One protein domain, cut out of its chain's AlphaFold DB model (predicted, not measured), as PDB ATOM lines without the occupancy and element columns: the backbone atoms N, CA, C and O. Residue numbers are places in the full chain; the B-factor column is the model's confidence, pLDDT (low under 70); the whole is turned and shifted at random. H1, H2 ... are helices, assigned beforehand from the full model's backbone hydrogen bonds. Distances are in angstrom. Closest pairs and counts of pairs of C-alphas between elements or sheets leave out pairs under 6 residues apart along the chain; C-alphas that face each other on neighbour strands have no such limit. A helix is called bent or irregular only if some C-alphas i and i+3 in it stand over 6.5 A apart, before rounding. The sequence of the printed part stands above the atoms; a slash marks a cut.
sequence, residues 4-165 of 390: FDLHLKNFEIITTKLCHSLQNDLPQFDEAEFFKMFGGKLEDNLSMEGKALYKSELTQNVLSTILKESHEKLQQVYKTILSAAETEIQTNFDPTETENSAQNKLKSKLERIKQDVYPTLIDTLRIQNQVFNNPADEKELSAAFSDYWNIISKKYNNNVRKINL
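Overview. This is residues 4 to 165 of the 390 residues of an uncharacterized protein of Rickettsiella grylli (UniProt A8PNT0). What shape is it? It is a long rod, with H1, H4, H5a and H6 in an up-and-down bundle, each running against the one before, and H2 and H3 toward one end. What builds it? The 162 printed residues hold six named helices, H1 to H6: all helix. It is loose, spanning 70 by 23 by 20 A, with radius of gyration of the C-alphas 19.6 A.

Arrangement. What touches? H1, residues 4 to 24, touches H4, residues 57 to 92; their closest C-alphas, Gln 23 and Lys 79, are 5.9 A apart. H5, residues 95 to 127, is one helix by its hydrogen bonds but bent, C-alphas 115 and 118 being 6.7 A apart. Which backbones differ? H2, residues 31 to 45, is irregular, C-alphas 37 and 40 being 7.9 A apart. Every O i to N i+4 pair is within hydrogen-bond range except in H2, 9 of 11, and H6, residues 135 to 165, 23 of 27.

Along the chain. Where does H1 begin? C-alpha 4 is at (4.681, 38.113, -23.623). Where does H6 end? C-alpha 165 is at (11.948, 20.630, -15.793).

Size, cuts and confidence. Any cut? The printed part has no cut. Low confidence? No printed residue is under 70.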
ATOM      1  N   PHE A   4       3.795  38.262 -24.764       74.56
ATOM      2  CA  PHE A   4       4.681  38.113 -23.623       74.56
ATOM      3  C   PHE A   4       3.899  37.923 -22.316       74.56
ATOM      4  O   PHE A   4       4.215  36.995 -21.574       74.56
ATOM      5  N   ASP A   5       2.787  38.644 -22.116       77.94
ATOM      6  CA  ASP A   5       1.856  38.426 -20.995       77.94
ATOM      7  C   ASP A   5       1.380  36.961 -20.962       77.94
ATOM      8  O   ASP A   5       1.249  36.347 -19.903       77.94
ATOM      9  N   LEU A   6       1.128  36.373 -22.142       80.31
ATOM     10  CA  LEU A   6       0.738  34.968 -22.267       80.31
ATOM     11  C   LEU A   6       1.876  34.016 -21.889       80.31
ATOM     12  O   LEU A   6       1.631  33.000 -21.241       80.31
ATOM     13  N   HIS A   7       3.113  34.316 -22.285       81.50
ATOM     14  CA  HIS A   7       4.278  33.522 -21.889       81.50
ATOM     15  C   HIS A   7       4.538  33.594 -20.389       81.50
ATOM     16  O   HIS A   7       4.778  32.551 -19.783       81.50
ATOM     17  N   LEU A   8       4.419  34.782 -19.798       84.69
ATOM     18  CA  LEU A   8       4.582  34.998 -18.366       84.69
ATOM     19  C   LEU A   8       3.519  34.227 -17.574       84.69
ATOM     20  O   LEU A   8       3.862  33.411 -16.723       84.69
ATOM     21  N   LYS A   9       2.243  34.366 -17.945       85.88
ATOM     22  CA  LYS A   9       1.144  33.633 -17.303       85.88
ATOM     23  C   LYS A   9       1.302  32.115 -17.419       85.88
ATOM     24  O   LYS A   9       1.072  31.383 -16.459       85.88
ATOM     25  N   ASN A  10       1.705  31.620 -18.589       87.19
ATOM     26  CA  ASN A  10       1.969  30.193 -18.769       87.19
ATOM     27  C   ASN A  10       3.135  29.728 -17.888       87.19
ATOM     28  O   ASN A  10       3.049  28.659 -17.292       87.19
ATOM     29  N   PHE A  11       4.208  30.516 -17.788       89.56
ATOM     30  CA  PHE A  11       5.351  30.204 -16.934       89.56
ATOM     31  C   PHE A  11       4.955  30.110 -15.454       89.56
ATOM     32  O   PHE A  11       5.316  29.136 -14.792       89.56
ATOM     33  N   GLU A  12       4.163  31.059 -14.951       89.31
ATOM     34  CA  GLU A  12       3.640  31.043 -13.579       89.31
ATOM     35  C   GLU A  12       2.787  29.798 -13.313       89.31
ATOM     36  O   GLU A  12       3.067  29.057 -12.370       89.31
ATOM     37  N   ILE A  13       1.819  29.497 -14.192       88.81
ATOM     38  CA  ILE A  13       0.949  28.314 -14.066       88.81
ATOM     39  C   ILE A  13       1.770  27.020 -14.037       88.81
ATOM     40  O   ILE A  13       1.510  26.147 -13.207       88.81
ATOM     41  N   ILE A  14       2.750  26.876 -14.939       90.81
ATOM     42  CA  ILE A  14       3.633  25.702 -14.971       90.81
ATOM     43  C   ILE A  14       4.432  25.600 -13.670       90.81
ATOM     44  O   ILE A  14       4.519  24.512 -13.103       90.81
ATOM     45  N   THR A  15       4.995  26.714 -13.202       91.50
ATOM     46  CA  THR A  15       5.815  26.758 -11.985       91.50
ATOM     47  C   THR A  15       4.996  26.326 -10.773       91.50
ATOM     48  O   THR A  15       5.385  25.382 -10.089       91.50
ATOM     49  N   THR A  16       3.818  26.918 -10.567       91.50
ATOM     50  CA  THR A  16       2.921  26.569  -9.457       91.50
ATOM     51  C   THR A  16       2.468  25.117  -9.525       91.50
ATOM     52  O   THR A  16       2.590  24.380  -8.548       91.50
ATOM     53  N   LYS A  17       1.994  24.651 -10.690       90.69
ATOM     54  CA  LYS A  17       1.532  23.261 -10.840       90.69
ATOM     55  C   LYS A  17       2.655  22.253 -10.610       90.69
ATOM     56  O   LYS A  17       2.416  21.224  -9.981       90.69
ATOM     57  N   LEU A  18       3.867  22.535 -11.092       91.25
ATOM     58  CA  LEU A  18       5.011  21.654 -10.878       91.25
ATOM     59  C   LEU A  18       5.410  21.633  -9.402       91.25
ATOM     60  O   LEU A  18       5.493  20.553  -8.829       91.25
ATOM     61  N   CYS A  19       5.613  22.792  -8.771       90.94
ATOM     62  CA  CYS A  19       5.982  22.867  -7.357       90.94
ATOM     63  C   CYS A  19       4.940  22.180  -6.463       90.94
ATOM     64  O   CYS A  19       5.310  21.378  -5.608       90.94
ATOM     65  N   HIS A  20       3.647  22.395  -6.716       90.06
ATOM     66  CA  HIS A  20       2.574  21.720  -5.990       90.06
ATOM     67  C   HIS A  20       2.557  20.200  -6.234       90.06
ATOM     68  O   HIS A  20       2.381  19.420  -5.300       90.06
ATOM     69  N   SER A  21       2.792  19.744  -7.469       89.56
ATOM     70  CA  SER A  21       2.942  18.312  -7.764       89.56
ATOM     71  C   SER A  21       4.112  17.697  -6.987       89.56
ATOM     72  O   SER A  21       3.938  16.655  -6.362       89.56
ATOM     73  N   LEU A  22       5.266  18.371  -6.928       90.12
ATOM     74  CA  LEU A  22       6.436  17.909  -6.173       90.12
ATOM     75  C   LEU A  22       6.196  17.872  -4.658       90.12
ATOM     76  O   LEU A  22       6.718  16.991  -3.981       90.12
ATOM     77  N   GLN A  23       5.397  18.799  -4.125       87.19
ATOM     78  CA  GLN A  23       4.984  18.790  -2.717       87.19
ATOM     79  C   GLN A  23       4.075  17.608  -2.365       87.19
ATOM     80  O   GLN A  23       4.043  17.214  -1.200       87.19
ATOM     81  N   ASN A  24       3.343  17.071  -3.343       85.19
ATOM     82  CA  ASN A  24       2.426  15.945  -3.165       85.19
ATOM     83  C   ASN A  24       3.082  14.594  -3.506       85.19
ATOM     84  O   ASN A  24       2.757  13.584  -2.888       85.19
ATOM     85  N   ASP A  25       4.039  14.571  -4.438       82.94
ATOM     86  CA  ASP A  25       4.871  13.411  -4.790       82.94
ATOM     87  C   ASP A  25       6.052  13.273  -3.812       82.94
ATOM     88  O   ASP A  25       7.220  13.456  -4.171       82.94
ATOM     89  N   LEU A  26       5.745  13.034  -2.533       79.56
ATOM     90  CA  LEU A  26       6.750  12.887  -1.479       79.56
ATOM     91  C   LEU A  26       7.287  11.450  -1.432       79.56
ATOM     92  O   LEU A  26       6.501  10.501  -1.451       79.56
ATOM     93  N   PRO A  27       8.613  11.262  -1.294       75.56
ATOM     94  CA  PRO A  27       9.167   9.956  -0.977       75.56
ATOM     95  C   PRO A  27       8.520   9.389   0.288       75.56
ATOM     96  O   PRO A  27       8.438  10.089   1.299       75.56
ATOM     97  N   GLN A  28       8.105   8.121   0.247       70.44
ATOM     98  CA  GLN A  28       7.719   7.426   1.472       70.44
ATOM     99  C   GLN A  28       8.935   7.321   2.397       70.44
ATOM    100  O   GLN A  28      10.064   7.141   1.928       70.44
ATOM    101  N   PHE A  29       8.688   7.552   3.681       74.69
ATOM    102  CA  PHE A  29       9.654   7.444   4.763       74.69
ATOM    103  C   PHE A  29       8.876   7.053   6.014       74.69
ATOM    104  O   PHE A  29       8.320   7.897   6.716       74.69
ATOM    105  N   ASP A  30       8.786   5.752   6.243       71.38
ATOM    106  CA  ASP A  30       8.093   5.197   7.394       71.38
ATOM    107  C   ASP A  30       8.876   4.037   8.018       71.38
ATOM    108  O   ASP A  30       9.939   3.616   7.547       71.38
ATOM    109  N   GLU A  31       8.360   3.576   9.148       78.75
ATOM    110  CA  GLU A  31       8.859   2.441   9.913       78.75
ATOM    111  C   GLU A  31       8.903   1.153   9.073       78.75
ATOM    112  O   GLU A  31       9.877   0.397   9.127       78.75
ATOM    113  N   ALA A  32       7.871   0.914   8.260       82.94
ATOM    114  CA  ALA A  32       7.759  -0.290   7.452       82.94
ATOM    115  C   ALA A  32       8.873  -0.361   6.398       82.94
ATOM    116  O   ALA A  32       9.469  -1.423   6.200       82.94
ATOM    117  N   GLU A  33       9.199   0.759   5.748       86.31
ATOM    118  CA  GLU A  33      10.316   0.832   4.808       86.31
ATOM    119  C   GLU A  33      11.666   0.640   5.520       86.31
ATOM    120  O   GLU A  33      12.509  -0.105   5.012       86.31
ATOM    121  N   PHE A  34      11.852   1.212   6.718       87.88
ATOM    122  CA  PHE A  34      13.066   1.000   7.515       87.88
ATOM    123  C   PHE A  34      13.282  -0.480   7.841       87.88
ATOM    124  O   PHE A  34      14.327  -1.043   7.505       87.88
ATOM    125  N   PHE A  35      12.291  -1.140   8.447       86.56
ATOM    126  CA  PHE A  35      12.413  -2.549   8.826       86.56
ATOM    127  C   PHE A  35      12.539  -3.466   7.615       86.56
ATOM    128  O   PHE A  35      13.300  -4.432   7.650       86.56
ATOM    129  N   LYS A  36      11.868  -3.141   6.510       88.31
ATOM    130  CA  LYS A  36      12.023  -3.879   5.256       88.31
ATOM    131  C   LYS A  36      13.446  -3.788   4.701       88.31
ATOM    132  O   LYS A  36      13.944  -4.772   4.159       88.31
ATOM    133  N   MET A  37      14.085  -2.620   4.783       88.56
ATOM    134  CA  MET A  37      15.424  -2.404   4.226       88.56
ATOM    135  C   MET A  37      16.544  -2.887   5.146       88.56
ATOM    136  O   MET A  37      17.537  -3.432   4.665       88.56
ATOM    137  N   PHE A  38      16.395  -2.675   6.452       88.81
ATOM    138  CA  PHE A  38      17.481  -2.842   7.414       88.81
ATOM    139  C   PHE A  38      17.160  -3.819   8.539       88.81
ATOM    140  O   PHE A  38      18.097  -4.300   9.163       88.81
ATOM    141  N   GLY A  39      15.892  -4.158   8.779       85.06
ATOM    142  CA  GLY A  39      15.474  -4.901   9.969       85.06
ATOM    143  C   GLY A  39      16.155  -6.259  10.119       85.06
ATOM    144  O   GLY A  39      16.768  -6.513  11.149       85.06
ATOM    145  N   GLY A  40      16.140  -7.091   9.072       86.88
ATOM    146  CA  GLY A  40      16.784  -8.412   9.119       86.88
ATOM    147  C   GLY A  40      18.304  -8.336   9.302       86.88
ATOM    148  O   GLY A  40      18.856  -8.984  10.182       86.88
ATOM    149  N   LYS A  41      18.983  -7.481   8.523       89.62
ATOM    150  CA  LYS A  41      20.445  -7.314   8.605       89.62
ATOM    151  C   LYS A  41      20.880  -6.737   9.954       89.62
ATOM    152  O   LYS A  41      21.899  -7.153  10.497       89.62
ATOM    153  N   LEU A  42      20.129  -5.762  10.460       89.62
ATOM    154  CA  LEU A  42      20.364  -5.169  11.767       89.62
ATOM    155  C   LEU A  42      20.195  -6.235  12.845       89.62
ATOM    156  O   LEU A  42      21.108  -6.423  13.636       89.62
ATOM    157  N   GLU A  43      19.081  -6.970  12.830       89.88
ATOM    158  CA  GLU A  43      18.840  -8.047  13.784       89.88
ATOM    159  C   GLU A  43      19.990  -9.055  13.780       89.88
ATOM    160  O   GLU A  43      20.527  -9.332  14.843       89.88
ATOM    161  N   ASP A  44      20.420  -9.549  12.617       91.31
ATOM    162  CA  ASP A  44      21.477 -10.562  12.503       91.31
ATOM    163  C   ASP A  44      22.806 -10.135  13.142       91.31
ATOM    164  O   ASP A  44      23.458 -10.963  13.793       91.31
ATOM    165  N   ASN A  45      23.162  -8.854  13.003       92.56
ATOM    166  CA  ASN A  45      24.410  -8.261  13.487       92.56
ATOM    167  C   ASN A  45      24.407  -7.924  14.986       92.56
ATOM    168  O   ASN A  45      25.478  -7.711  15.557       92.56
ATOM    169  N   LEU A  46      23.237  -7.874  15.625       91.88
ATOM    170  CA  LEU A  46      23.128  -7.592  17.053       91.88
ATOM    171  C   LEU A  46      23.558  -8.799  17.902       91.88
ATOM    172  O   LEU A  46      23.342  -9.968  17.554       91.88
ATOM    173  N   SER A  47      24.120  -8.510  19.076       92.38
ATOM    174  CA  SER A  47      24.346  -9.506  20.126       92.38
ATOM    175  C   SER A  47      23.025 -10.135  20.601       92.38
ATOM    176  O   SER A  47      21.941  -9.654  20.282       92.38
ATOM    177  N   MET A  48      23.073 -11.216  21.390       90.75
ATOM    178  CA  MET A  48      21.843 -11.822  21.933       90.75
ATOM    179  C   MET A  48      21.029 -10.839  22.787       90.75
ATOM    180  O   MET A  48      19.803 -10.807  22.682       90.75
ATOM    181  N   GLU A  49      21.703 -10.019  23.594       87.88
ATOM    182  CA  GLU A  49      21.065  -8.979  24.408       87.88
ATOM    183  C   GLU A  49      20.489  -7.868  23.522       87.88
ATOM    184  O   GLU A  49      19.339  -7.468  23.701       87.88
ATOM    185  N   GLY A  50      21.240  -7.441  22.500       87.62
ATOM    186  CA  GLY A  50      20.782  -6.468  21.508       87.62
ATOM    187  C   GLY A  50      19.563  -6.951  20.719       87.62
ATOM    188  O   GLY A  50      18.616  -6.192  20.536       87.62
ATOM    189  N   LYS A  51      19.532  -8.229  20.317       91.31
ATOM    190  CA  LYS A  51      18.382  -8.874  19.657       91.31
ATOM    191  C   LYS A  51      17.151  -8.892  20.558       91.31
ATOM    192  O   LYS A  51      16.054  -8.599  20.089       91.31
ATOM    193  N   ALA A  52      17.321  -9.236  21.835       88.62
ATOM    194  CA  ALA A  52      16.224  -9.246  22.799       88.62
ATOM    195  C   ALA A  52      15.647  -7.838  23.005       88.62
ATOM    196  O   ALA A  52      14.428  -7.673  23.016       88.62
ATOM    197  N   LEU A  53      16.515  -6.826  23.096       86.44
ATOM    198  CA  LEU A  53      16.100  -5.432  23.217       86.44
ATOM    199  C   LEU A  53      15.389  -4.944  21.950       86.44
ATOM    200  O   LEU A  53      14.266  -4.456  22.024       86.44
ATOM    201  N   TYR A  54      15.986  -5.160  20.778       87.31
ATOM    202  CA  TYR A  54      15.438  -4.763  19.479       87.31
ATOM    203  C   TYR A  54      14.061  -5.378  19.176       87.31
ATOM    204  O   TYR A  54      13.208  -4.730  18.574       87.31
ATOM    205  N   LYS A  55      13.825  -6.620  19.618       86.38
ATOM    206  CA  LYS A  55      12.531  -7.309  19.479       86.38
ATOM    207  C   LYS A  55      11.484  -6.888  20.500       86.38
ATOM    208  O   LYS A  55      10.335  -7.306  20.382       86.38
ATOM    209  N   SER A  56      11.862  -6.125  21.518       85.50
ATOM    210  CA  SER A  56      10.894  -5.658  22.499       85.50
ATOM    211  C   SER A  56       9.919  -4.668  21.853       85.50
ATOM    212  O   SER A  56      10.318  -3.782  21.094       85.50
ATOM    213  N   GLU A  57       8.636  -4.799  22.189       82.12
ATOM    214  CA  GLU A  57       7.571  -3.922  21.684       82.12
ATOM    215  C   GLU A  57       7.852  -2.446  22.008       82.12
ATOM    216  O   GLU A  57       7.606  -1.554  21.203       82.12
ATOM    217  N   LEU A  58       8.454  -2.189  23.168       76.19
ATOM    218  CA  LEU A  58       8.808  -0.848  23.608       76.19
ATOM    219  C   LEU A  58       9.891  -0.213  22.704       76.19
ATOM    220  O   LEU A  58       9.721   0.925  22.272       76.19
ATOM    221  N   THR A  59      10.942  -0.956  22.319       81.94
ATOM    222  CA  THR A  59      12.004  -0.433  21.431       81.94
ATOM    223  C   THR A  59      11.467  -0.177  20.028       81.94
ATOM    224  O   THR A  59      11.791   0.845  19.422       81.94
ATOM    225  N   GLN A  60      10.615  -1.071  19.521       82.94
ATOM    226  CA  GLN A  60       9.972  -0.906  18.216       82.94
ATOM    227  C   GLN A  60       9.045   0.317  18.198       82.94
ATOM    228  O   GLN A  60       9.125   1.122  17.273       82.94
ATOM    229  N   ASN A  61       8.263   0.530  19.260       87.56
ATOM    230  CA  ASN A  61       7.390   1.698  19.398       87.56
ATOM    231  C   ASN A  61       8.158   3.023  19.508       87.56
ATOM    232  O   ASN A  61       7.723   4.047  18.979       87.56
ATOM    233  N   VAL A  62       9.311   3.038  20.180       88.50
ATOM    234  CA  VAL A  62      10.166   4.235  20.217       88.50
ATOM    235  C   VAL A  62      10.741   4.520  18.834       88.50
ATOM    236  O   VAL A  62      10.671   5.650  18.354       88.50
ATOM    237  N   LEU A  63      11.279   3.493  18.174       86.38
ATOM    238  CA  LEU A  63      11.849   3.606  16.836       86.38
ATOM    239  C   LEU A  63      10.819   4.133  15.828       86.38
ATOM    240  O   LEU A  63      11.114   5.064  15.077       86.38
ATOM    241  N   SER A  64       9.604   3.585  15.847       86.12
ATOM    242  CA  SER A  64       8.510   4.012  14.979       86.12
ATOM    243  C   SER A  64       8.105   5.463  15.218       86.12
ATOM    244  O   SER A  64       7.982   6.238  14.267       86.12
ATOM    245  N   THR A  65       7.982   5.861  16.486       89.56
ATOM    246  CA  THR A  65       7.636   7.232  16.884       89.56
ATOM    247  C   THR A  65       8.690   8.224  16.398       89.56
ATOM    248  O   THR A  65       8.359   9.198  15.721       89.56
ATOM    249  N   ILE A  66       9.971   7.944  16.653       89.44
ATOM    250  CA  ILE A  66      11.075   8.816  16.237       89.44
ATOM    251  C   ILE A  66      11.150   8.930  14.711       89.44
ATOM    252  O   ILE A  66      11.312  10.035  14.186       89.44
ATOM    253  N   LEU A  67      11.006   7.821  13.977       87.56
ATOM    254  CA  LEU A  67      10.991   7.842  12.510       87.56
ATOM    255  C   LEU A  67       9.821   8.670  11.970       87.56
ATOM    256  O   LEU A  67      10.020   9.490  11.069       87.56
ATOM    257  N   LYS A  68       8.629   8.522  12.552       87.44
ATOM    258  CA  LYS A  68       7.438   9.282  12.166       87.44
ATOM    259  C   LYS A  68       7.604  10.783  12.411       87.44
ATOM    260  O   LYS A  68       7.405  11.572  11.491       87.44
ATOM    261  N   GLU A  69       8.033  11.194  13.601       88.62
ATOM    262  CA  GLU A  69       8.260  12.615  13.906       88.62
ATOM    263  C   GLU A  69       9.340  13.233  13.007       88.62
ATOM    264  O   GLU A  69       9.225  14.370  12.539       88.62
ATOM    265  N   SER A  70      10.397  12.468  12.728       86.62
ATOM    266  CA  SER A  70      11.454  12.874  11.800       86.62
ATOM    267  C   SER A  70      10.912  13.058  10.385       86.62
ATOM    268  O   SER A  70      11.321  13.991   9.685       86.62
ATOM    269  N   HIS A  71       9.969  12.205   9.970       85.38
ATOM    270  CA  HIS A  71       9.296  12.326   8.684       85.38
ATOM    271  C   HIS A  71       8.528  13.629   8.583       85.38
ATOM    272  O   HIS A  71       8.708  14.373   7.622       85.38
ATOM    273  N   GLU A  72       7.695  13.913   9.578       87.94
ATOM    274  CA  GLU A  72       6.832  15.089   9.605       87.94
ATOM    275  C   GLU A  72       7.667  16.376   9.550       87.94
ATOM    276  O   GLU A  72       7.410  17.251   8.715       87.94
ATOM    277  N   LYS A  73       8.750  16.444  10.339       89.06
ATOM    278  CA  LYS A  73       9.723  17.551  10.298       89.06
ATOM    279  C   LYS A  73      10.346  17.709   8.911       89.06
ATOM    280  O   LYS A  73      10.435  18.823   8.388       89.06
ATOM    281  N   LEU A  74      10.764  16.606   8.290       88.56
ATOM    282  CA  LEU A  74      11.354  16.626   6.954       88.56
ATOM    283  C   LEU A  74      10.349  17.075   5.883       88.56
ATOM    284  O   LEU A  74      10.671  17.931   5.058       88.56
ATOM    285  N   GLN A  75       9.128  16.542   5.903       89.25
ATOM    286  CA  GLN A  75       8.067  16.946   4.984       89.25
ATOM    287  C   GLN A  75       7.770  18.442   5.102       89.25
ATOM    288  O   GLN A  75       7.629  19.121   4.083       89.25
ATOM    289  N   GLN A  76       7.710  18.974   6.325       91.31
ATOM    290  CA  GLN A  76       7.485  20.396   6.560       91.31
ATOM    291  C   GLN A  76       8.619  21.245   5.975       91.31
ATOM    292  O   GLN A  76       8.356  22.166   5.200       91.31
ATOM    293  N   VAL A  77       9.878  20.900   6.274       92.38
ATOM    294  CA  VAL A  77      11.058  21.574   5.705       92.38
ATOM    295  C   VAL A  77      11.014  21.556   4.180       92.38
ATOM    296  O   VAL A  77      11.256  22.578   3.538       92.38
ATOM    297  N   TYR A  78      10.689  20.406   3.595       92.56
ATOM    298  CA  TYR A  78      10.618  20.241   2.153       92.56
ATOM    299  C   TYR A  78       9.536  21.123   1.518       92.56
ATOM    300  O   TYR A  78       9.820  21.833   0.552       92.56
ATOM    301  N   LYS A  79       8.325  21.147   2.093       91.88
ATOM    302  CA  LYS A  79       7.227  22.015   1.639       91.88
ATOM    303  C   LYS A  79       7.628  23.489   1.679       91.88
ATOM    304  O   LYS A  79       7.469  24.178   0.676       91.88
ATOM    305  N   THR A  80       8.231  23.949   2.778       93.31
ATOM    306  CA  THR A  80       8.725  25.331   2.900       93.31
ATOM    307  C   THR A  80       9.774  25.664   1.839       93.31
ATOM    308  O   THR A  80       9.726  26.743   1.251       93.31
ATOM    309  N   ILE A  81      10.711  24.750   1.565       93.88
ATOM    310  CA  ILE A  81      11.739  24.955   0.536       93.88
ATOM    311  C   ILE A  81      11.109  25.055  -0.854       93.88
ATOM    312  O   ILE A  81      11.486  25.947  -1.610       93.88
ATOM    313  N   LEU A  82      10.145  24.193  -1.186       93.56
ATOM    314  CA  LEU A  82       9.465  24.251  -2.480       93.56
ATOM    315  C   LEU A  82       8.611  25.512  -2.645       93.56
ATOM    316  O   LEU A  82       8.655  26.115  -3.711       93.56
ATOM    317  N   SER A  83       7.897  25.957  -1.608       92.69
ATOM    318  CA  SER A  83       7.142  27.219  -1.655       92.69
ATOM    319  C   SER A  83       8.059  28.436  -1.830       92.69
ATOM    320  O   SER A  83       7.759  29.347  -2.603       92.69
ATOM    321  N   ALA A  84       9.212  28.445  -1.152       93.69
ATOM    322  CA  ALA A  84      10.213  29.490  -1.344       93.69
ATOM    323  C   ALA A  84      10.805  29.449  -2.763       93.69
ATOM    324  O   ALA A  84      10.962  30.494  -3.389       93.69
ATOM    325  N   ALA A  85      11.088  28.250  -3.282       94.44
ATOM    326  CA  ALA A  85      11.591  28.062  -4.637       94.44
ATOM    327  C   ALA A  85      10.580  28.529  -5.692       94.44
ATOM    328  O   ALA A  85      10.963  29.236  -6.615       94.44
ATOM    329  N   GLU A  86       9.294  28.206  -5.540       94.69
ATOM    330  CA  GLU A  86       8.224  28.698  -6.415       94.69
ATOM    331  C   GLU A  86       8.242  30.228  -6.519       94.69
ATOM    332  O   GLU A  86       8.311  30.776  -7.620       94.69
ATOM    333  N   THR A  87       8.269  30.911  -5.371       91.88
ATOM    334  CA  THR A  87       8.289  32.380  -5.308       91.88
ATOM    335  C   THR A  87       9.546  32.959  -5.966       91.88
ATOM    336  O   THR A  87       9.488  33.949  -6.701       91.88
ATOM    337  N   GLU A  88      10.702  32.343  -5.709       92.75
ATOM    338  CA  GLU A  88      11.990  32.765  -6.261       92.75
ATOM    339  C   GLU A  88      12.028  32.589  -7.787       92.75
ATOM    340  O   GLU A  88      12.449  33.503  -8.496       92.75
ATOM    341  N   ILE A  89      11.502  31.475  -8.305       93.88
ATOM    342  CA  ILE A  89      11.416  31.193  -9.743       93.88
ATOM    343  C   ILE A  89      10.482  32.178 -10.436       93.88
ATOM    344  O   ILE A  89      10.847  32.721 -11.475       93.88
ATOM    345  N   GLN A  90       9.305  32.437  -9.866       89.94
ATOM    346  CA  GLN A  90       8.358  33.411 -10.416       89.94
ATOM    347  C   GLN A  90       8.936  34.832 -10.429       89.94
ATOM    348  O   GLN A  90       8.621  35.617 -11.313       89.94
ATOM    349  N   THR A  91       9.815  35.169  -9.482       87.94
ATOM    350  CA  THR A  91      10.398  36.517  -9.387       87.94
ATOM    351  C   THR A  91      11.651  36.691 -10.253       87.94
ATOM    352  O   THR A  91      11.861  37.752 -10.849       87.94
ATOM    353  N   ASN A  92      12.518  35.676 -10.302       89.38
ATOM    354  CA  ASN A  92      13.840  35.755 -10.933       89.38
ATOM    355  C   ASN A  92      13.931  35.020 -12.276       89.38
ATOM    356  O   ASN A  92      14.895  35.233 -13.011       89.38
ATOM    357  N   PHE A  93      12.940  34.194 -12.622       89.69
ATOM    358  CA  PHE A  93      12.874  33.436 -13.877       89.69
ATOM    359  C   PHE A  93      14.088  32.527 -14.104       89.69
ATOM    360  O   PHE A  93      14.515  32.294 -15.237       89.69
ATOM    361  N   ASP A  94      14.645  31.993 -13.014       90.00
ATOM    362  CA  ASP A  94      15.829  31.140 -13.046       90.00
ATOM    363  C   ASP A  94      15.626  29.804 -12.314       90.00
ATOM    364  O   ASP A  94      16.142  29.607 -11.214       90.00
ATOM    365  N   PRO A  95      14.898  28.847 -12.928       91.31
ATOM    366  CA  PRO A  95      14.729  27.509 -12.366       91.31
ATOM    367  C   PRO A  95      16.047  26.816 -12.005       91.31
ATOM    368  O   PRO A  95      16.097  26.117 -10.999       91.31
ATOM    369  N   THR A  96      17.110  27.036 -12.787       89.38
ATOM    370  CA  THR A  96      18.413  26.390 -12.584       89.38
ATOM    371  C   THR A  96      19.128  26.913 -11.350       89.38
ATOM    372  O   THR A  96      19.611  26.133 -10.530       89.38
ATOM    373  N   GLU A  97      19.224  28.230 -11.194       90.31
ATOM    374  CA  GLU A  97      19.857  28.805 -10.005       90.31
ATOM    375  C   GLU A  97      19.041  28.495  -8.742       90.31
ATOM    376  O   GLU A  97      19.601  28.065  -7.728       90.31
ATOM    377  N   THR A  98      17.711  28.609  -8.823       93.31
ATOM    378  CA  THR A  98      16.836  28.312  -7.687       93.31
ATOM    379  C   THR A  98      16.869  26.834  -7.294       93.31
ATOM    380  O   THR A  98      16.868  26.530  -6.102       93.31
ATOM    381  N   GLU A  99      16.961  25.900  -8.243       94.06
ATOM    382  CA  GLU A  99      17.140  24.473  -7.947       94.06
ATOM    383  C   GLU A  99      18.426  24.221  -7.147       94.06
ATOM    384  O   GLU A  99      18.372  23.590  -6.088       94.06
ATOM    385  N   ASN A 100      19.556  24.788  -7.577       92.19
ATOM    386  CA  ASN A 100      20.825  24.689  -6.848       92.19
ATOM    387  C   ASN A 100      20.724  25.278  -5.427       92.19
ATOM    388  O   ASN A 100      21.168  24.668  -4.449       92.19
ATOM    389  N   SER A 101      20.102  26.453  -5.290       93.81
ATOM    390  CA  SER A 101      19.840  27.106  -4.000       93.81
ATOM    391  C   SER A 101      18.965  26.235  -3.086       93.81
ATOM    392  O   SER A 101      19.305  26.001  -1.920       93.81
ATOM    393  N   ALA A 102      17.870  25.688  -3.619       94.44
ATOM    394  CA  ALA A 102      16.935  24.829  -2.900       94.44
ATOM    395  C   ALA A 102      17.593  23.523  -2.435       94.44
ATOM    396  O   ALA A 102      17.419  23.131  -1.280       94.44
ATOM    397  N   GLN A 103      18.405  22.882  -3.281       94.44
ATOM    398  CA  GLN A 103      19.167  21.688  -2.907       94.44
ATOM    399  C   GLN A 103      20.151  21.957  -1.774       94.44
ATOM    400  O   GLN A 103      20.223  21.176  -0.824       94.44
ATOM    401  N   ASN A 104      20.891  23.064  -1.847       93.88
ATOM    402  CA  ASN A 104      21.853  23.433  -0.811       93.88
ATOM    403  C   ASN A 104      21.156  23.700   0.529       93.88
ATOM    404  O   ASN A 104      21.583  23.183   1.568       93.88
ATOM    405  N   LYS A 105      20.037  24.438   0.508       94.56
ATOM    406  CA  LYS A 105      19.198  24.671   1.695       94.56
ATOM    407  C   LYS A 105      18.682  23.349   2.267       94.56
ATOM    408  O   LYS A 105      18.855  23.104   3.462       94.56
ATOM    409  N   LEU A 106      18.125  22.479   1.425       94.50
ATOM    410  CA  LEU A 106      17.590  21.179   1.831       94.50
ATOM    411  C   LEU A 106      18.671  20.292   2.448       94.50
ATOM    412  O   LEU A 106      18.465  19.764   3.536       94.50
ATOM    413  N   LYS A 107      19.842  20.191   1.813       92.94
ATOM    414  CA  LYS A 107      20.987  19.437   2.334       92.94
ATOM    415  C   LYS A 107      21.371  19.913   3.734       92.94
ATOM    416  O   LYS A 107      21.493  19.101   4.640       92.94
ATOM    417  N   SER A 108      21.501  21.227   3.936       91.12
ATOM    418  CA  SER A 108      21.874  21.776   5.247       91.12
ATOM    419  C   SER A 108      20.849  21.463   6.347       91.12
ATOM    420  O   SER A 108      21.226  21.213   7.488       91.12
ATOM    421  N   LYS A 109      19.552  21.455   6.013       92.81
ATOM    422  CA  LYS A 109      18.472  21.126   6.953       92.81
ATOM    423  C   LYS A 109      18.402  19.628   7.234       92.81
ATOM    424  O   LYS A 109      18.219  19.248   8.384       92.81
ATOM    425  N   LEU A 110      18.598  18.804   6.208       90.56
ATOM    426  CA  LEU A 110      18.672  17.351   6.328       90.56
ATOM    427  C   LEU A 110      19.801  16.916   7.262       90.56
ATOM    428  O   LEU A 110      19.574  16.074   8.120       90.56
ATOM    429  N   GLU A 111      20.991  17.509   7.144       89.56
ATOM    430  CA  GLU A 111      22.109  17.182   8.038       89.56
ATOM    431  C   GLU A 111      21.826  17.559   9.497       89.56
ATOM    432  O   GLU A 111      22.189  16.812  10.398       89.56
ATOM    433  N   ARG A 112      21.126  18.673   9.752       89.56
ATOM    434  CA  ARG A 112      20.723  19.039  11.121       89.56
ATOM    435  C   ARG A 112      19.735  18.038  11.705       89.56
ATOM    436  O   ARG A 112      19.954  17.545  12.799       89.56
ATOM    437  N   ILE A 113      18.696  17.676  10.947       88.25
ATOM    438  CA  ILE A 113      17.733  16.672  11.417       88.25
ATOM    439  C   ILE A 113      18.455  15.338  11.666       88.25
ATOM    440  O   ILE A 113      18.248  14.722  12.704       88.25
ATOM    441  N   LYS A 114      19.380  14.930  10.788       88.62
ATOM    442  CA  LYS A 114      20.214  13.736  10.999       88.62
ATOM    443  C   LYS A 114      20.957  13.761  12.339       88.62
ATOM    444  O   LYS A 114      21.015  12.737  13.015       88.62
ATOM    445  N   GLN A 115      21.540  14.907  12.690       89.44
ATOM    446  CA  GLN A 115      22.299  15.097  13.927       89.44
ATOM    447  C   GLN A 115      21.418  15.020  15.177       89.44
ATOM    448  O   GLN A 115      21.900  14.553  16.202       89.44
ATOM    449  N   ASP A 116      20.145  15.406  15.085       88.44
ATOM    450  CA  ASP A 116      19.228  15.438  16.229       88.44
ATOM    451  C   ASP A 116      18.509  14.095  16.456       88.44
ATOM    452  O   ASP A 116      18.254  13.693  17.594       88.44
ATOM    453  N   VAL A 117      18.175  13.380  15.379       86.69
ATOM    454  CA  VAL A 117      17.275  12.214  15.431       86.69
ATOM    455  C   VAL A 117      17.869  11.036  16.197       86.69
ATOM    456  O   VAL A 117      17.192  10.446  17.036       86.69
ATOM    457  N   TYR A 118      19.134  10.698  15.943       86.31
ATOM    458  CA  TYR A 118      19.761   9.548  16.595       86.31
ATOM    459  C   TYR A 118      20.015   9.766  18.100       86.31
ATOM    460  O   TYR A 118      19.653   8.890  18.884       86.31
ATOM    461  N   PRO A 119      20.545  10.921  18.557       89.06
ATOM    462  CA  PRO A 119      20.606  11.222  19.989       89.06
ATOM    463  C   PRO A 119      19.234  11.168  20.669       89.06
ATOM    464  O   PRO A 119      19.103  10.545  21.718       89.06
ATOM    465  N   THR A 120      18.196  11.718  20.030       89.44
ATOM    466  CA  THR A 120      16.824  11.683  20.568       89.44
ATOM    467  C   THR A 120      16.314  10.248  20.733       89.44
ATOM    468  O   THR A 120      15.677   9.932  21.737       89.44
ATOM    469  N   LEU A 121      16.620   9.356  19.783       88.62
ATOM    470  CA  LEU A 121      16.303   7.930  19.890       88.62
ATOM    471  C   LEU A 121      16.954   7.304  21.128       88.62
ATOM    472  O   LEU A 121      16.269   6.670  21.928       88.62
ATOM    473  N   ILE A 122      18.264   7.495  21.295       87.88
ATOM    474  CA  ILE A 122      19.021   6.912  22.409       87.88
ATOM    475  C   ILE A 122      18.544   7.454  23.757       87.88
ATOM    476  O   ILE A 122      18.364   6.679  24.697       87.88
ATOM    477  N   ASP A 123      18.282   8.754  23.855       89.62
ATOM    478  CA  ASP A 123      17.773   9.356  25.086       89.62
ATOM    479  C   ASP A 123      16.364   8.850  25.423       89.62
ATOM    480  O   ASP A 123      16.086   8.528  26.579       89.62
ATOM    481  N   THR A 124      15.495   8.681  24.422       90.12
ATOM    482  CA  THR A 124      14.146   8.128  24.625       90.12
ATOM    483  C   THR A 124      14.200   6.677  25.103       90.12
ATOM    484  O   THR A 124      13.502   6.314  26.050       90.12
ATOM    485  N   LEU A 125      15.072   5.858  24.509       87.75
ATOM    486  CA  LEU A 125      15.296   4.480  24.947       87.75
ATOM    487  C   LEU A 125      15.821   4.429  26.393       87.75
ATOM    488  O   LEU A 125      15.304   3.669  27.215       87.75
ATOM    489  N   ARG A 126      16.771   5.303  26.758       87.88
ATOM    490  CA  ARG A 126      17.289   5.408  28.135       87.88
ATOM    491  C   ARG A 126      16.214   5.791  29.148       87.88
ATOM    492  O   ARG A 126      16.147   5.163  30.201       87.88
ATOM    493  N   ILE A 127      15.362   6.773  28.838       88.69
ATOM    494  CA  ILE A 127      14.236   7.188  29.703       88.69
ATOM    495  C   ILE A 127      13.298   6.007  29.985       88.69
ATOM    496  O   ILE A 127      12.724   5.902  31.067       88.69
ATOM    497  N   GLN A 128      13.177   5.095  29.027       87.19
ATOM    498  CA  GLN A 128      12.340   3.909  29.124       87.19
ATOM    499  C   GLN A 128      13.071   2.668  29.672       87.19
ATOM    500  O   GLN A 128      12.542   1.560  29.605       87.19
ATOM    501  N   ASN A 129      14.270   2.836  30.248       85.81
ATOM    502  CA  ASN A 129      15.129   1.760  30.764       85.81
ATOM    503  C   ASN A 129      15.520   0.707  29.711       85.81
ATOM    504  O   ASN A 129      15.790  -0.449  30.037       85.81
ATOM    505  N   GLN A 130      15.573   1.109  28.444       84.62
ATOM    506  CA  GLN A 130      16.012   0.281  27.331       84.62
ATOM    507  C   GLN A 130      17.398   0.722  26.895       84.62
ATOM    508  O   GLN A 130      17.563   1.709  26.186       84.62
ATOM    509  N   VAL A 131      18.422   0.011  27.355       83.75
ATOM    510  CA  VAL A 131      19.811   0.394  27.097       83.75
ATOM    511  C   VAL A 131      20.519  -0.728  26.362       83.75
ATOM    512  O   VAL A 131      20.550  -1.870  26.823       83.75
ATOM    513  N   PHE A 132      21.116  -0.393  25.220       81.88
ATOM    514  CA  PHE A 132      22.089  -1.260  24.571       81.88
ATOM    515  C   PHE A 132      23.354  -1.284  25.437       81.88
ATOM    516  O   PHE A 132      24.160  -0.361  25.405       81.88
ATOM    517  N   ASN A 133      23.514  -2.333  26.245       81.19
ATOM    518  CA  ASN A 133      24.672  -2.479  27.137       81.19
ATOM    519  C   ASN A 133      25.973  -2.774  26.372       81.19
ATOM    520  O   ASN A 133      27.066  -2.550  26.888       81.19
ATOM    521  N   ASN A 134      25.856  -3.272  25.140       86.94
ATOM    522  CA  ASN A 134      26.973  -3.526  24.245       86.94
ATOM    523  C   ASN A 134      27.155  -2.346  23.266       86.94
ATOM    524  O   ASN A 134      26.299  -2.140  22.401       86.94
ATOM    525  N   PRO A 135      28.289  -1.620  23.311       86.56
ATOM    526  CA  PRO A 135      28.566  -0.511  22.394       86.56
ATOM    527  C   PRO A 135      28.560  -0.900  20.909       86.56
ATOM    528  O   PRO A 135      28.335  -0.051  20.047       86.56
ATOM    529  N   ALA A 136      28.825  -2.172  20.586       89.19
ATOM    530  CA  ALA A 136      28.754  -2.655  19.210       89.19
ATOM    531  C   ALA A 136      27.311  -2.654  18.674       89.19
ATOM    532  O   ALA A 136      27.100  -2.300  17.519       89.19
ATOM    533  N   ASP A 137      26.325  -2.965  19.520       88.88
ATOM    534  CA  ASP A 137      24.913  -3.009  19.131       88.88
ATOM    535  C   ASP A 137      24.361  -1.600  18.867       88.88
ATOM    536  O   ASP A 137      23.685  -1.361  17.864       88.88
ATOM    537  N   GLU A 138      24.724  -0.640  19.722       87.62
ATOM    538  CA  GLU A 138      24.410   0.778  19.511       87.62
ATOM    539  C   GLU A 138      25.025   1.282  18.192       87.62
ATOM    540  O   GLU A 138      24.379   1.985  17.414       87.62
ATOM    541  N   LYS A 139      26.256   0.865  17.875       89.12
ATOM    542  CA  LYS A 139      26.920   1.235  16.621       89.12
ATOM    543  C   LYS A 139      26.211   0.671  15.382       89.12
ATOM    544  O   LYS A 139      26.096   1.394  14.392       89.12
ATOM    545  N   GLU A 140      25.736  -0.574  15.421       90.50
ATOM    546  CA  GLU A 140      24.974  -1.179  14.316       90.50
ATOM    547  C   GLU A 140      23.641  -0.447  14.087       90.50
ATOM    548  O   GLU A 140      23.311  -0.108  12.946       90.50
ATOM    549  N   LEU A 141      22.915  -0.111  15.161       87.75
ATOM    550  CA  LEU A 141      21.678   0.674  15.072       87.75
ATOM    551  C   LEU A 141      21.936   2.071  14.485       87.75
ATOM    552  O   LEU A 141      21.212   2.509  13.588       87.75
ATOM    553  N   SER A 142      22.996   2.746  14.940       87.81
ATOM    554  CA  SER A 142      23.424   4.046  14.410       87.81
ATOM    555  C   SER A 142      23.749   3.993  12.917       87.81
ATOM    556  O   SER A 142      23.321   4.858  12.145       87.81
ATOM    557  N   ALA A 143      24.477   2.957  12.492       89.88
ATOM    558  CA  ALA A 143      24.841   2.761  11.096       89.88
ATOM    559  C   ALA A 143      23.599   2.558  10.215       89.88
ATOM    560  O   ALA A 143      23.448   3.260   9.212       89.88
ATOM    561  N   ALA A 144      22.671   1.685  10.626       89.50
ATOM    562  CA  ALA A 144      21.418   1.450   9.907       89.50
ATOM    563  C   ALA A 144      20.579   2.733   9.767       89.50
ATOM    564  O   ALA A 144      20.070   3.035   8.685       89.50
ATOM    565  N   PHE A 145      20.485   3.534  10.833       87.62
ATOM    566  CA  PHE A 145      19.774   4.814  10.806       87.62
ATOM    567  C   PHE A 145      20.414   5.825   9.853       87.62
ATOM    568  O   PHE A 145      19.724   6.489   9.077       87.62
ATOM    569  N   SER A 146      21.741   5.942   9.906       88.50
ATOM    570  CA  SER A 146      22.502   6.845   9.043       88.50
ATOM    571  C   SER A 146      22.341   6.469   7.569       88.50
ATOM    572  O   SER A 146      22.111   7.350   6.737       88.50
ATOM    573  N   ASP A 147      22.400   5.176   7.244       90.62
ATOM    574  CA  ASP A 147      22.210   4.672   5.883       90.62
ATOM    575  C   ASP A 147      20.789   4.923   5.378       90.62
ATOM    576  O   ASP A 147      20.610   5.428   4.262       90.62
ATOM    577  N   TYR A 148      19.780   4.658   6.212       88.44
ATOM    578  CA  TYR A 148      18.394   4.963   5.875       88.44
ATOM    579  C   TYR A 148      18.201   6.460   5.607       88.44
ATOM    580  O   TYR A 148      17.677   6.849   4.561       88.44
ATOM    581  N   TRP A 149      18.732   7.319   6.480       88.12
ATOM    582  CA  TRP A 149      18.683   8.769   6.301       88.12
ATOM    583  C   TRP A 149      19.342   9.231   4.995       88.12
ATOM    584  O   TRP A 149      18.817  10.106   4.300       88.12
ATOM    585  N   ASN A 150      20.480   8.638   4.625       89.56
ATOM    586  CA  ASN A 150      21.191   8.968   3.391       89.56
ATOM    587  C   ASN A 150      20.357   8.621   2.145       89.56
ATOM    588  O   ASN A 150      20.300   9.415   1.198       89.56
ATOM    589  N   ILE A 151      19.681   7.465   2.141       90.00
ATOM    590  CA  ILE A 151      18.780   7.052   1.051       90.00
ATOM    591  C   ILE A 151      17.649   8.071   0.890       90.00
ATOM    592  O   ILE A 151      17.370   8.532  -0.220       90.00
ATOM    593  N   ILE A 152      17.031   8.463   1.997       87.50
ATOM    594  CA  ILE A 152      15.879   9.365   2.014       87.50
ATOM    595  C   ILE A 152      16.286  10.769   1.588       87.50
ATOM    596  O   ILE A 152      15.689  11.336   0.671       87.50
ATOM    597  N   SER A 153      17.381  11.282   2.143       88.12
ATOM    598  CA  SER A 153      17.993  12.547   1.734       88.12
ATOM    599  C   SER A 153      18.233  12.601   0.224       88.12
ATOM    600  O   SER A 153      17.934  13.604  -0.428       88.12
ATOM    601  N   LYS A 154      18.709  11.496  -0.364       90.50
ATOM    602  CA  LYS A 154      18.906  11.375  -1.812       90.50
ATOM    603  C   LYS A 154      17.583  11.393  -2.584       90.50
ATOM    604  O   LYS A 154      17.514  12.082  -3.599       90.50
ATOM    605  N   LYS A 155      16.540  10.689  -2.121       90.88
ATOM    606  CA  LYS A 155      15.202  10.718  -2.751       90.88
ATOM    607  C   LYS A 155      14.635  12.146  -2.776       90.88
ATOM    608  O   LYS A 155      14.231  12.617  -3.836       90.88
ATOM    609  N   TYR A 156      14.677  12.859  -1.650       90.81
ATOM    610  CA  TYR A 156      14.196  14.242  -1.555       90.81
ATOM    611  C   TYR A 156      14.993  15.205  -2.443       90.81
ATOM    612  O   TYR A 156      14.405  16.004  -3.170       90.81
ATOM    613  N   ASN A 157      16.324  15.098  -2.444       90.75
ATOM    614  CA  ASN A 157      17.185  15.919  -3.295       90.75
ATOM    615  C   ASN A 157      16.908  15.673  -4.794       90.75
ATOM    616  O   ASN A 157      16.718  16.617  -5.561       90.75
ATOM    617  N   ASN A 158      16.764  14.408  -5.200       89.81
ATOM    618  CA  ASN A 158      16.363  14.054  -6.562       89.81
ATOM    619  C   ASN A 158      14.992  14.631  -6.941       89.81
ATOM    620  O   ASN A 158      14.775  14.965  -8.102       89.81
ATOM    621  N   ASN A 159      14.072  14.769  -5.986       90.38
ATOM    622  CA  ASN A 159      12.777  15.383  -6.252       90.38
ATOM    623  C   ASN A 159      12.905  16.901  -6.471       90.38
ATOM    624  O   ASN A 159      12.300  17.428  -7.398       90.38
ATOM    625  N   VAL A 160      13.760  17.596  -5.704       92.12
ATOM    626  CA  VAL A 160      14.080  19.023  -5.944       92.12
ATOM    627  C   VAL A 160      14.675  19.245  -7.339       92.12
ATOM    628  O   VAL A 160      14.330  20.230  -7.984       92.12
ATOM    629  N   ARG A 161      15.490  18.316  -7.864       90.44
ATOM    630  CA  ARG A 161      16.049  18.414  -9.237       90.44
ATOM    631  C   ARG A 161      14.997  18.598 -10.315       90.44
ATOM    632  O   ARG A 161      15.274  19.201 -11.351       90.44
ATOM    633  N   LYS A 162      13.786  18.079 -10.094       91.06
ATOM    634  CA  LYS A 162      12.688  18.198 -11.056       91.06
ATOM    635  C   LYS A 162      12.270  19.660 -11.284       91.06
ATOM    636  O   LYS A 162      11.658  19.920 -12.313       91.06
ATOM    637  N   ILE A 163      12.658  20.618 -10.430       91.50
ATOM    638  CA  ILE A 163      12.496  22.065 -10.680       91.50
ATOM    639  C   ILE A 163      13.114  22.480 -12.027       91.50
ATOM    640  O   ILE A 163      12.531  23.281 -12.757       91.50
ATOM    641  N   ASN A 164      14.228  21.868 -12.440       87.75
ATOM    642  CA  ASN A 164      14.845  22.147 -13.742       87.75
ATOM    643  C   ASN A 164      13.979  21.753 -14.950       87.75
ATOM    644  O   ASN A 164      14.297  22.118 -16.081       87.75
ATOM    645  N   LEU A 165      12.875  21.032 -14.738       90.25
ATOM    646  CA  LEU A 165      11.948  20.630 -15.793       90.25
ATOM    647  C   LEU A 165      10.913  21.707 -16.138       90.25
ATOM    648  O   LEU A 165      10.116  21.479 -17.045       90.25
TER     649      LEU A 165